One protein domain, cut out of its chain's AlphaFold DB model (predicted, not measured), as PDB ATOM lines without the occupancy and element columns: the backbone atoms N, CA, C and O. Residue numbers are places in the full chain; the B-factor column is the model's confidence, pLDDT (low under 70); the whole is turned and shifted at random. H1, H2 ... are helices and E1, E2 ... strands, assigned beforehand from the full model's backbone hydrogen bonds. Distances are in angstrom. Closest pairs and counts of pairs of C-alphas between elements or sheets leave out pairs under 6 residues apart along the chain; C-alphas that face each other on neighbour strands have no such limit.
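Overview. This is residues 378 to 469 of the 471 residues of the protein "ninja-family protein mc410-like isoform X2" of Cucurbita maxima (UniProt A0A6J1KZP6). A small, strongly twisted sheet, order E1 - E2 - E3, antiparallel, has H1 over one face; from this compact body residues 450 to 469, which hold H2, stick out as a long arm, and residues 386 to 395 as a loop. The 92 printed residues, under half in named elements, run E1 E2 E3 H1 H2, mixed class. The whole is only just loose, close to extended: radius of gyration of the C-alphas 18.2 A, spans 57 by 36 by 29 A.

Arrangement. E1, residues 400 to 404, E2, 412 to 421, and E3, 424 to 429, form a meander of two hairpins, each strand the antiparallel neighbour of the one before. N 401 and O 415, 2.9 A, and N 418 and O 426, 2.8 A, are within hydrogen-bond range. H1, residues 438 to 446, is on the sheet, over E1, at a height over the sheet of 6.7 A; its closest C-alphas to E1 are Ala 445 and Thr 404, 5.6 A. H2, residues 456 to 467, is apart from H1 and the strands. Every O i to N i+4 pair is within range in H2, 4 of 5 in H1.

Along the chain. E1 begins at C-alpha 400 (164.774, 100.393, 127.384); H2 ends at C-alpha 467 (196.729, 62.994, 116.792). First to last C-alpha, E1 measures 14.1 A, E2 26.7 A, E3 16.3 A, H1 13.1 A and H2 16.6 A.

Size, cuts and confidence. The C-alphas farthest apart, Ala 385 and Leu 469, lie 58.7 A apart. The printed part has no cut and no long link. pLDDT is under 70 at residues 378, 382 to 396 and 448 to 469.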
ATOM      1  N   ALA A 378     168.461 106.859 115.217       65.38
ATOM      2  CA  ALA A 378     168.420 105.416 114.951       65.38
ATOM      3  C   ALA A 378     167.905 104.628 116.171       65.38
ATOM      4  O   ALA A 378     167.255 103.593 116.024       65.38
ATOM      5  N   ILE A 379     168.133 105.153 117.377       71.44
ATOM      6  CA  ILE A 379     167.719 104.536 118.634       71.44
ATOM      7  C   ILE A 379     166.249 104.872 118.902       71.44
ATOM      8  O   ILE A 379     165.848 106.029 119.026       71.44
ATOM      9  N   ARG A 380     165.420 103.834 118.993       77.12
ATOM     10  CA  ARG A 380     163.983 103.937 119.252       77.12
ATOM     11  C   ARG A 380     163.695 103.578 120.715       77.12
ATOM     12  O   ARG A 380     164.240 102.589 121.207       77.12
ATOM     13  N   PRO A 381     162.842 104.336 121.430       71.56
ATOM     14  CA  PRO A 381     162.332 103.909 122.731       71.56
ATOM     15  C   PRO A 381     161.644 102.545 122.613       71.56
ATOM     16  O   PRO A 381     160.887 102.315 121.668       71.56
ATOM     17  N   GLY A 382     161.914 101.638 123.553       59.50
ATOM     18  CA  GLY A 382     161.364 100.284 123.518       59.50
ATOM     19  C   GLY A 382     159.835 100.279 123.609       59.50
ATOM     20  O   GLY A 382     159.263 100.881 124.516       59.50
ATOM     21  N   LEU A 383     159.170  99.563 122.697       48.72
ATOM     22  CA  LEU A 383     157.718  99.334 122.723       48.72
ATOM     23  C   LEU A 383     157.344  98.281 123.784       48.72
ATOM     24  O   LEU A 383     156.885  97.192 123.453       48.72
ATOM     25  N   ALA A 384     157.597  98.606 125.053       45.91
ATOM     26  CA  ALA A 384     157.172  97.835 126.218       45.91
ATOM     27  C   ALA A 384     157.254  98.680 127.504       45.91
ATOM     28  O   ALA A 384     158.341  98.912 128.032       45.91
ATOM     29  N   ALA A 385     156.103  99.083 128.045       50.06
ATOM     30  CA  ALA A 385     155.969  99.421 129.475       50.06
ATOM     31  C   ALA A 385     155.355  98.248 130.276       50.06
ATOM     32  O   ALA A 385     155.272  98.274 131.502       50.06
ATOM     33  N   ASP A 386     154.919  97.228 129.545       46.25
ATOM     34  CA  ASP A 386     153.997  96.155 129.890       46.25
ATOM     35  C   ASP A 386     154.603  94.769 129.595       46.25
ATOM     36  O   ASP A 386     154.436  93.847 130.397       46.25
ATOM     37  N   VAL A 387     155.407  94.623 128.530       48.84
ATOM     38  CA  VAL A 387     156.255  93.429 128.325       48.84
ATOM     39  C   VAL A 387     157.455  93.466 129.280       48.84
ATOM     40  O   VAL A 387     158.575  93.835 128.922       48.84
ATOM     41  N   LYS A 388     157.212  93.075 130.533       51.47
ATOM     42  CA  LYS A 388     158.226  92.980 131.589       51.47
ATOM     43  C   LYS A 388     159.197  91.821 131.327       51.47
ATOM     44  O   LYS A 388     159.047  90.733 131.883       51.47
ATOM     45  N   PHE A 389     160.233  92.069 130.524       50.94
ATOM     46  CA  PHE A 389     161.414  91.205 130.474       50.94
ATOM     47  C   PHE A 389     162.024  91.102 131.883       50.94
ATOM     48  O   PHE A 389     162.320  92.110 132.527       50.94
ATOM     49  N   GLY A 390     162.123  89.874 132.395       49.53
ATOM     50  CA  GLY A 390     162.282  89.591 133.822       49.53
ATOM     51  C   GLY A 390     163.679  89.839 134.390       49.53
ATOM     52  O   GLY A 390     164.392  88.886 134.683       49.53
ATOM     53  N   GLY A 391     164.041  91.101 134.617       42.31
ATOM     54  CA  GLY A 391     165.103  91.467 135.558       42.31
ATOM     55  C   GLY A 391     164.575  91.505 136.998       42.31
ATOM     56  O   GLY A 391     163.506  92.064 137.253       42.31
ATOM     57  N   CYS A 392     165.317  90.925 137.945       49.28
ATOM     58  CA  CYS A 392     165.073  91.070 139.380       49.28
ATOM     59  C   CYS A 392     166.168  91.940 140.019       49.28
ATOM     60  O   CYS A 392     167.344  91.810 139.693       49.28
ATOM     61  N   GLY A 393     165.772  92.841 140.920       42.00
ATOM     62  CA  GLY A 393     166.676  93.811 141.541       42.00
ATOM     63  C   GLY A 393     166.072  95.212 141.600       42.00
ATOM     64  O   GLY A 393     165.182  95.554 140.826       42.00
ATOM     65  N   SER A 394     166.537  95.996 142.568       46.56
ATOM     66  CA  SER A 394     166.127  97.377 142.834       46.56
ATOM     67  C   SER A 394     166.386  98.342 141.669       46.56
ATOM     68  O   SER A 394     167.259  98.105 140.838       46.56
ATOM     69  N   PHE A 395     165.662  99.467 141.692       50.12
ATOM     70  CA  PHE A 395     165.790 100.650 140.831       50.12
ATOM     71  C   PHE A 395     167.224 100.990 140.357       50.12
ATOM     72  O   PHE A 395     168.175 100.837 141.128       50.12
ATOM     73  N   PRO A 396     167.381 101.556 139.138       62.75
ATOM     74  CA  PRO A 396     166.352 102.315 138.412       62.75
ATOM     75  C   PRO A 396     165.526 101.504 137.405       62.75
ATOM     76  O   PRO A 396     166.012 100.557 136.794       62.75
ATOM     77  N   ASN A 397     164.303 101.979 137.141       70.62
ATOM     78  CA  ASN A 397     163.560 101.657 135.918       70.62
ATOM     79  C   ASN A 397     164.244 102.369 134.738       70.62
ATOM     80  O   ASN A 397     163.803 103.419 134.276       70.62
ATOM     81  N   LEU A 398     165.395 101.843 134.325       83.88
ATOM     82  CA  LEU A 398     166.229 102.419 133.278       83.88
ATOM     83  C   LEU A 398     165.527 102.348 131.904       83.88
ATOM     84  O   LEU A 398     164.884 101.334 131.614       83.88
ATOM     85  N   PRO A 399     165.638 103.375 131.033       87.62
ATOM     86  CA  PRO A 399     164.916 103.373 129.765       87.62
ATOM     87  C   PRO A 399     165.434 102.283 128.821       87.62
ATOM     88  O   PRO A 399     166.602 102.295 128.413       87.62
ATOM     89  N   TRP A 400     164.541 101.365 128.447       92.06
ATOM     90  CA  TRP A 400     164.774 100.393 127.384       92.06
ATOM     91  C   TRP A 400     164.741 101.067 126.013       92.06
ATOM     92  O   TRP A 400     163.874 101.893 125.720       92.06
ATOM     93  N   VAL A 401     165.667 100.657 125.155       94.56
ATOM     94  CA  VAL A 401     165.769 101.099 123.765       94.56
ATOM     95  C   VAL A 401     165.992  99.917 122.834       94.56
ATOM     96  O   VAL A 401     166.457  98.850 123.243       94.56
ATOM     97  N   SER A 402     165.697 100.128 121.559       94.00
ATOM     98  CA  SER A 402     166.073  99.240 120.470       94.00
ATOM     99  C   SER A 402     166.691 100.021 119.316       94.00
ATOM    100  O   SER A 402     166.497 101.228 119.176       94.00
ATOM    101  N   THR A 403     167.462  99.331 118.484       94.31
ATOM    102  CA  THR A 403     167.897  99.844 117.183       94.31
ATOM    103  C   THR A 403     168.003  98.687 116.198       94.31
ATOM    104  O   THR A 403     168.238  97.539 116.594       94.31
ATOM    105  N   THR A 404     167.772  98.980 114.923       93.19
ATOM    106  CA  THR A 404     167.705  97.998 113.838       93.19
ATOM    107  C   THR A 404     168.840  98.262 112.862       93.19
ATOM    108  O   THR A 404     169.032  99.398 112.432       93.19
ATOM    109  N   GLY A 405     169.602  97.221 112.519       89.69
ATOM    110  CA  GLY A 405     170.681  97.326 111.541       89.69
ATOM    111  C   GLY A 405     170.182  97.767 110.157       89.69
ATOM    112  O   GLY A 405     169.018  97.540 109.821       89.69
ATOM    113  N   PRO A 406     171.034  98.385 109.324       83.75
ATOM    114  CA  PRO A 406     170.664  98.747 107.961       83.75
ATOM    115  C   PRO A 406     170.466  97.508 107.071       83.75
ATOM    116  O   PRO A 406     171.216  96.539 107.156       83.75
ATOM    117  N   GLY A 407     169.494  97.577 106.156       80.31
ATOM    118  CA  GLY A 407     169.230  96.548 105.142       80.31
ATOM    119  C   GLY A 407     167.945  95.737 105.375       80.31
ATOM    120  O   GLY A 407     167.328  95.838 106.434       80.31
ATOM    121  N   PRO A 408     167.513  94.924 104.389       75.56
ATOM    122  CA  PRO A 408     166.245  94.185 104.450       75.56
ATOM    123  C   PRO A 408     166.226  93.086 105.525       75.56
ATOM    124  O   PRO A 408     165.160  92.753 106.034       75.56
ATOM    125  N   ASN A 409     167.401  92.571 105.898       75.00
ATOM    126  CA  ASN A 409     167.591  91.577 106.959       75.00
ATOM    127  C   ASN A 409     168.156  92.214 108.247       75.00
ATOM    128  O   ASN A 409     168.741  91.520 109.076       75.00
ATOM    129  N   GLY A 410     168.047  93.540 108.399       76.81
ATOM    130  CA  GLY A 410     168.621  94.278 109.521       76.81
ATOM    131  C   GLY A 410     168.125  93.758 110.869       76.81
ATOM    132  O   GLY A 410     166.927  93.810 111.156       76.81
ATOM    133  N   ARG A 411     169.031  93.253 111.721       87.75
ATOM    134  CA  ARG A 411     168.626  92.731 113.033       87.75
ATOM    135  C   ARG A 411     168.220  93.870 113.963       87.75
ATOM    136  O   ARG A 411     168.928  94.868 114.075       87.75
ATOM    137  N   THR A 412     167.117  93.695 114.683       92.25
ATOM    138  CA  THR A 412     166.765  94.568 115.808       92.25
ATOM    139  C   THR A 412     167.411  94.029 117.075       92.25
ATOM    140  O   THR A 412     167.127  92.902 117.479       92.25
ATOM    141  N   ILE A 413     168.254  94.836 117.715       93.31
ATOM    142  CA  ILE A 413     168.775  94.562 119.057       93.31
ATOM    143  C   ILE A 413     168.080  95.469 120.073       93.31
ATOM    144  O   ILE A 413     167.638  96.570 119.740       93.31
ATOM    145  N   SER A 414     168.001  95.018 121.321       94.69
ATOM    146  CA  SER A 414     167.513  95.806 122.453       94.69
ATOM    147  C   SER A 414     168.616  96.037 123.485       94.69
ATOM    148  O   SER A 414     169.648  95.358 123.500       94.69
ATOM    149  N   GLY A 415     168.417  97.026 124.348       95.06
ATOM    150  CA  GLY A 415     169.339  97.344 125.427       95.06
ATOM    151  C   GLY A 415     168.742  98.300 126.448       95.06
ATOM    152  O   GLY A 415     167.688  98.898 126.232       95.06
ATOM    153  N   VAL A 416     169.439  98.440 127.569       95.00
ATOM    154  CA  VAL A 416     169.049  99.299 128.691       95.00
ATOM    155  C   VAL A 416     169.993 100.495 128.747       95.00
ATOM    156  O   VAL A 416     171.208 100.324 128.861       95.00
ATOM    157  N   THR A 417     169.454 101.710 128.652       93.88
ATOM    158  CA  THR A 417     170.251 102.945 128.723       93.88
ATOM    159  C   THR A 417     170.481 103.378 130.167       93.88
ATOM    160  O   THR A 417     169.591 103.277 131.003       93.88
ATOM    161  N   TYR A 418     171.662 103.912 130.468       91.81
ATOM    162  CA  TYR A 418     171.952 104.573 131.739       91.81
ATOM    163  C   TYR A 418     172.870 105.785 131.535       91.81
ATOM    164  O   TYR A 418     173.556 105.924 130.521       91.81
ATOM    165  N   ARG A 419     172.879 106.685 132.518       91.19
ATOM    166  CA  ARG A 419     173.674 107.913 132.518       91.19
ATOM    167  C   ARG A 419     175.022 107.612 133.156       91.19
ATOM    168  O   ARG A 419     175.082 107.268 134.331       91.19
ATOM    169  N   TYR A 420     176.088 107.734 132.373       89.31
ATOM    170  CA  TYR A 420     177.457 107.483 132.815       89.31
ATOM    171  C   TYR A 420     178.097 108.744 133.414       89.31
ATOM    172  O   TYR A 420     178.724 108.683 134.463       89.31
ATOM    173  N   ASN A 421     177.883 109.902 132.782       88.31
ATOM    174  CA  ASN A 421     178.274 111.224 133.286       88.31
ATOM    175  C   ASN A 421     177.163 112.244 132.986       88.31
ATOM    176  O   ASN A 421     176.171 111.904 132.352       88.31
ATOM    177  N   ALA A 422     177.310 113.504 133.412       83.62
ATOM    178  CA  ALA A 422     176.314 114.558 133.151       83.62
ATOM    179  C   ALA A 422     175.911 114.687 131.666       83.62
ATOM    180  O   ALA A 422     174.737 114.896 131.382       83.62
ATOM    181  N   ASN A 423     176.867 114.487 130.751       90.31
ATOM    182  CA  ASN A 423     176.689 114.669 129.307       90.31
ATOM    183  C   ASN A 423     176.840 113.359 128.505       90.31
ATOM    184  O   ASN A 423     176.908 113.408 127.282       90.31
ATOM    185  N   LEU A 424     176.973 112.200 129.167       90.75
ATOM    186  CA  LEU A 424     177.256 110.918 128.507       90.75
ATOM    187  C   LEU A 424     176.312 109.825 128.999       90.75
ATOM    188  O   LEU A 424     176.255 109.536 130.198       90.75
ATOM    189  N   ILE A 425     175.653 109.162 128.053       92.81
ATOM    190  CA  ILE A 425     174.895 107.929 128.272       92.81
ATOM    191  C   ILE A 425     175.690 106.710 127.788       92.81
ATOM    192  O   ILE A 425     176.589 106.815 126.953       92.81
ATOM    193  N   LYS A 426     175.352 105.543 128.327       94.94
ATOM    194  CA  LYS A 426     175.849 104.228 127.913       94.94
ATOM    195  C   LYS A 426     174.673 103.256 127.828       94.94
ATOM    196  O   LYS A 426     173.648 103.460 128.478       94.94
ATOM    197  N   ILE A 427     174.811 102.219 127.009       95.75
ATOM    198  CA  ILE A 427     173.750 101.252 126.714       95.75
ATOM    199  C   ILE A 427     174.275  99.850 126.997       95.75
ATOM    200  O   ILE A 427     175.289  99.446 126.433       95.75
ATOM    201  N   VAL A 428     173.599  99.104 127.867       95.81
ATOM    202  CA  VAL A 428     173.880  97.681 128.094       95.81
ATOM    203  C   VAL A 428     173.095  96.884 127.059       95.81
ATOM    204  O   VAL A 428     171.864  96.870 127.096       95.81
ATOM    205  N   CYS A 429     173.781  96.253 126.106       94.94
ATOM    206  CA  CYS A 429     173.125  95.494 125.041       94.94
ATOM    207  C   CYS A 429     172.585  94.150 125.560       94.94
ATOM    208  O   CYS A 429     173.341  93.336 126.093       94.94
ATOM    209  N   ALA A 430     171.300  93.865 125.332       93.81
ATOM    210  CA  ALA A 430     170.648  92.633 125.781       93.81
ATOM    211  C   ALA A 430     171.175  91.359 125.089       93.81
ATOM    212  O   ALA A 430     170.943  90.256 125.572       93.81
ATOM    213  N   CYS A 431     171.905  91.487 123.973       89.19
ATOM    214  CA  CYS A 431     172.475  90.341 123.265       89.19
ATOM    215  C   CYS A 431     173.657  89.689 123.996       89.19
ATOM    216  O   CYS A 431     173.883  88.493 123.796       89.19
ATOM    217  N   HIS A 432     174.432  90.471 124.763       87.94
ATOM    218  CA  HIS A 432     175.744  90.062 125.302       87.94
ATOM    219  C   HIS A 432     176.134  90.725 126.641       87.94
ATOM    220  O   HIS A 432     177.201  90.433 127.168       87.94
ATOM    221  N   GLY A 433     175.329  91.646 127.184       92.19
ATOM    222  CA  GLY A 433     175.617  92.371 128.435       92.19
ATOM    223  C   GLY A 433     176.687  93.472 128.336       92.19
ATOM    224  O   GLY A 433     177.053  94.066 129.346       92.19
ATOM    225  N   ILE A 434     177.203  93.763 127.139       91.06
ATOM    226  CA  ILE A 434     178.310  94.712 126.933       91.06
ATOM    227  C   ILE A 434     177.819  96.168 127.032       91.06
ATOM    228  O   ILE A 434     176.750  96.510 126.524       91.06
ATOM    229  N   HIS A 435     178.629  97.026 127.664       95.12
ATOM    230  CA  HIS A 435     178.381  98.460 127.857       95.12
ATOM    231  C   HIS A 435     178.901  99.294 126.668       95.12
ATOM    232  O   HIS A 435     180.082  99.638 126.588       95.12
ATOM    233  N   MET A 436     178.006  99.669 125.759       94.44
ATOM    234  CA  MET A 436     178.300 100.333 124.481       94.44
ATOM    235  C   MET A 436     177.955 101.831 124.536       94.44
ATOM    236  O   MET A 436     177.142 102.249 125.364       94.44
ATOM    237  N   SER A 437     178.584 102.677 123.711       95.38
ATOM    238  CA  SER A 437     178.027 104.016 123.431       95.38
ATOM    239  C   SER A 437     176.753 103.913 122.562       95.38
ATOM    240  O   SER A 437     176.450 102.824 122.070       95.38
ATOM    241  N   PRO A 438     175.985 105.002 122.360       94.88
ATOM    242  CA  PRO A 438     174.887 105.024 121.389       94.88
ATOM    243  C   PRO A 438     175.331 104.613 119.977       94.88
ATOM    244  O   PRO A 438     174.691 103.778 119.343       94.88
ATOM    245  N   GLU A 439     176.468 105.138 119.529       93.88
ATOM    246  CA  GLU A 439     177.050 104.928 118.198       93.88
ATOM    247  C   GLU A 439     177.560 103.480 118.051       93.88
ATOM    248  O   GLU A 439     177.297 102.798 117.057       93.88
ATOM    249  N   ASP A 440     178.223 102.960 119.091       94.25
ATOM    250  CA  ASP A 440     178.628 101.553 119.189       94.25
ATOM    251  C   ASP A 440     177.422 100.600 119.163       94.25
ATOM    252  O   ASP A 440     177.481  99.554 118.521       94.25
ATOM    253  N   PHE A 441     176.323 100.948 119.841       94.19
ATOM    254  CA  PHE A 441     175.097 100.145 119.893       94.19
ATOM    255  C   PHE A 441     174.379 100.117 118.535       94.19
ATOM    256  O   PHE A 441     173.957  99.052 118.090       94.19
ATOM    257  N   VAL A 442     174.297 101.251 117.828       93.00
ATOM    258  CA  VAL A 442     173.756 101.300 116.456       93.00
ATOM    259  C   VAL A 442     174.629 100.485 115.497       93.00
ATOM    260  O   VAL A 442     174.101  99.675 114.732       93.00
ATOM    261  N   ARG A 443     175.961 100.602 115.584       91.94
ATOM    262  CA  ARG A 443     176.893  99.788 114.785       91.94
ATOM    263  C   ARG A 443     176.745  98.289 115.075       91.94
ATOM    264  O   ARG A 443     176.659  97.498 114.137       91.94
ATOM    265  N   HIS A 444     176.582  97.906 116.344       92.00
ATOM    266  CA  HIS A 444     176.325  96.521 116.767       92.00
ATOM    267  C   HIS A 444     174.973  95.962 116.298       92.00
ATOM    268  O   HIS A 444     174.744  94.757 116.379       92.00
ATOM    269  N   ALA A 445     174.048  96.778 115.793       90.44
ATOM    270  CA  ALA A 445     172.848  96.264 115.131       90.44
ATOM    271  C   ALA A 445     173.092  95.911 113.655       90.44
ATOM    272  O   ALA A 445     172.432  95.016 113.133       90.44
ATOM    273  N   GLY A 446     174.044  96.578 112.991       85.75
ATOM    274  CA  GLY A 446     174.456  96.261 111.617       85.75
ATOM    275  C   GLY A 446     175.504  95.150 111.513       85.75
ATOM    276  O   GLY A 446     175.529  94.426 110.525       85.75
ATOM    277  N   GLU A 447     176.352  94.995 112.529       76.50
ATOM    278  CA  GLU A 447     177.413  93.985 112.567       76.50
ATOM    279  C   GLU A 447     176.828  92.585 112.825       76.50
ATOM    280  O   GLU A 447     176.559  92.213 113.969       76.50
ATOM    281  N   GLU A 448     176.566  91.819 111.759       64.06
ATOM    282  CA  GLU A 448     176.005  90.459 111.814       64.06
ATOM    283  C   GLU A 448     176.733  89.565 112.838       64.06
ATOM    284  O   GLU A 448     177.889  89.797 113.186       64.06
ATOM    285  N   ARG A 449     176.037  88.564 113.404       58.22
ATOM    286  CA  ARG A 449     176.662  87.645 114.364       58.22
ATOM    287  C   ARG A 449     177.629  86.754 113.586       58.22
ATOM    288  O   ARG A 449     177.268  85.648 113.203       58.22
ATOM    289  N   VAL A 450     178.866  87.229 113.436       49.19
ATOM    290  CA  VAL A 450     180.038  86.356 113.393       49.19
ATOM    291  C   VAL A 450     179.887  85.442 114.603       49.19
ATOM    292  O   VAL A 450     179.904  85.907 115.749       49.19
ATOM    293  N   GLY A 451     179.592  84.169 114.348       43.31
ATOM    294  CA  GLY A 451     179.447  83.188 115.408       43.31
ATOM    295  C   GLY A 451     180.752  83.084 116.189       43.31
ATOM    296  O   GLY A 451     181.829  83.385 115.671       43.31
ATOM    297  N   SER A 452     180.690  82.596 117.426       43.09
ATOM    298  CA  SER A 452     181.884  82.141 118.140       43.09
ATOM    299  C   SER A 452     182.403  80.816 117.557       43.09
ATOM    300  O   SER A 452     182.684  79.874 118.281       43.09
ATOM    301  N   GLU A 453     182.609  80.768 116.236       41.19
ATOM    302  CA  GLU A 453     183.357  79.726 115.510       41.19
ATOM    303  C   GLU A 453     184.834  79.678 115.968       41.19
ATOM    304  O   GLU A 453     185.554  78.708 115.759       41.19
ATOM    305  N   ASN A 454     185.253  80.677 116.746       43.62
ATOM    306  CA  ASN A 454     186.444  80.629 117.591       43.62
ATOM    307  C   ASN A 454     186.420  79.474 118.623       43.62
ATOM    308  O   ASN A 454     187.473  79.126 119.147       43.62
ATOM    309  N   GLU A 455     185.269  78.857 118.925       48.19
ATOM    310  CA  GLU A 455     185.203  77.615 119.713       48.19
ATOM    311  C   GLU A 455     185.541  76.377 118.864       48.19
ATOM    312  O   GLU A 455     186.301  75.520 119.318       48.19
ATOM    313  N   THR A 456     185.083  76.298 117.607       51.44
ATOM    314  CA  THR A 456     185.410  75.169 116.714       51.44
ATOM    315  C   THR A 456     186.864  75.207 116.244       51.44
ATOM    316  O   THR A 456     187.494  74.155 116.133       51.44
ATOM    317  N   GLU A 457     187.455  76.393 116.060       50.22
ATOM    318  CA  GLU A 457     188.887  76.507 115.755       50.22
ATOM    319  C   GLU A 457     189.786  76.107 116.947       50.22
ATOM    320  O   GLU A 457     190.928  75.694 116.744       50.22
ATOM    321  N   MET A 458     189.287  76.176 118.191       53.75
ATOM    322  CA  MET A 458     189.991  75.665 119.378       53.75
ATOM    323  C   MET A 458     189.805  74.152 119.577       53.75
ATOM    324  O   MET A 458     190.759  73.481 119.967       53.75
ATOM    325  N   GLU A 459     188.627  73.601 119.273       54.47
ATOM    326  CA  GLU A 459     188.386  72.147 119.234       54.47
ATOM    327  C   GLU A 459     189.273  71.452 118.193       54.47
ATOM    328  O   GLU A 459     189.996  70.510 118.521       54.47
ATOM    329  N   LEU A 460     189.308  71.961 116.956       57.94
ATOM    330  CA  LEU A 460     190.145  71.400 115.890       57.94
ATOM    331  C   LEU A 460     191.636  71.429 116.258       57.94
ATOM    332  O   LEU A 460     192.338  70.443 116.051       57.94
ATOM    333  N   LYS A 461     192.116  72.509 116.892       57.41
ATOM    334  CA  LYS A 461     193.505  72.592 117.379       57.41
ATOM    335  C   LYS A 461     193.803  71.591 118.502       57.41
ATOM    336  O   LYS A 461     194.915  71.075 118.541       57.41
ATOM    337  N   LYS A 462     192.843  71.262 119.378       57.97
ATOM    338  CA  LYS A 462     193.015  70.182 120.372       57.97
ATOM    339  C   LYS A 462     193.096  68.806 119.711       57.97
ATOM    340  O   LYS A 462     193.987  68.038 120.060       57.97
ATOM    341  N   LEU A 463     192.215  68.515 118.752       59.06
ATOM    342  CA  LEU A 463     192.204  67.239 118.027       59.06
ATOM    343  C   LEU A 463     193.514  67.018 117.254       59.06
ATOM    344  O   LEU A 463     194.154  65.986 117.432       59.06
ATOM    345  N   THR A 464     193.994  68.019 116.509       59.62
ATOM    346  CA  THR A 464     195.284  67.924 115.799       59.62
ATOM    347  C   THR A 464     196.478  67.748 116.750       59.62
ATOM    348  O   THR A 464     197.449  67.080 116.396       59.62
ATOM    349  N   ILE A 465     196.429  68.305 117.968       58.97
ATOM    350  CA  ILE A 465     197.470  68.087 118.989       58.97
ATOM    351  C   ILE A 465     197.402  66.665 119.568       58.97
ATOM    352  O   ILE A 465     198.453  66.077 119.811       58.97
ATOM    353  N   ALA A 466     196.207  66.090 119.741       58.53
ATOM    354  CA  ALA A 466     196.041  64.707 120.193       58.53
ATOM    355  C   ALA A 466     196.584  63.699 119.161       58.53
ATOM    356  O   ALA A 466     197.426  62.869 119.502       58.53
ATOM    357  N   GLU A 467     196.206  63.835 117.884       59.12
ATOM    358  CA  GLU A 467     196.729  62.994 116.792       59.12
ATOM    359  C   GLU A 467     198.255  63.128 116.621       59.12
ATOM    360  O   GLU A 467     198.928  62.178 116.225       59.12
ATOM    361  N   SER A 468     198.826  64.286 116.975       57.91
ATOM    362  CA  SER A 468     200.278  64.529 116.949       57.91
ATOM    363  C   SER A 468     201.046  63.942 118.145       57.91
ATOM    364  O   SER A 468     202.276  64.010 118.152       57.91
ATOM    365  N   LEU A 469     200.358  63.406 119.162       59.22
ATOM    366  CA  LEU A 469     200.966  62.896 120.401       59.22
ATOM    367  C   LEU A 469     200.800  61.386 120.632       59.22
ATOM    368  O   LEU A 469     201.434  60.865 121.546       59.22
TER     369      LEU A 469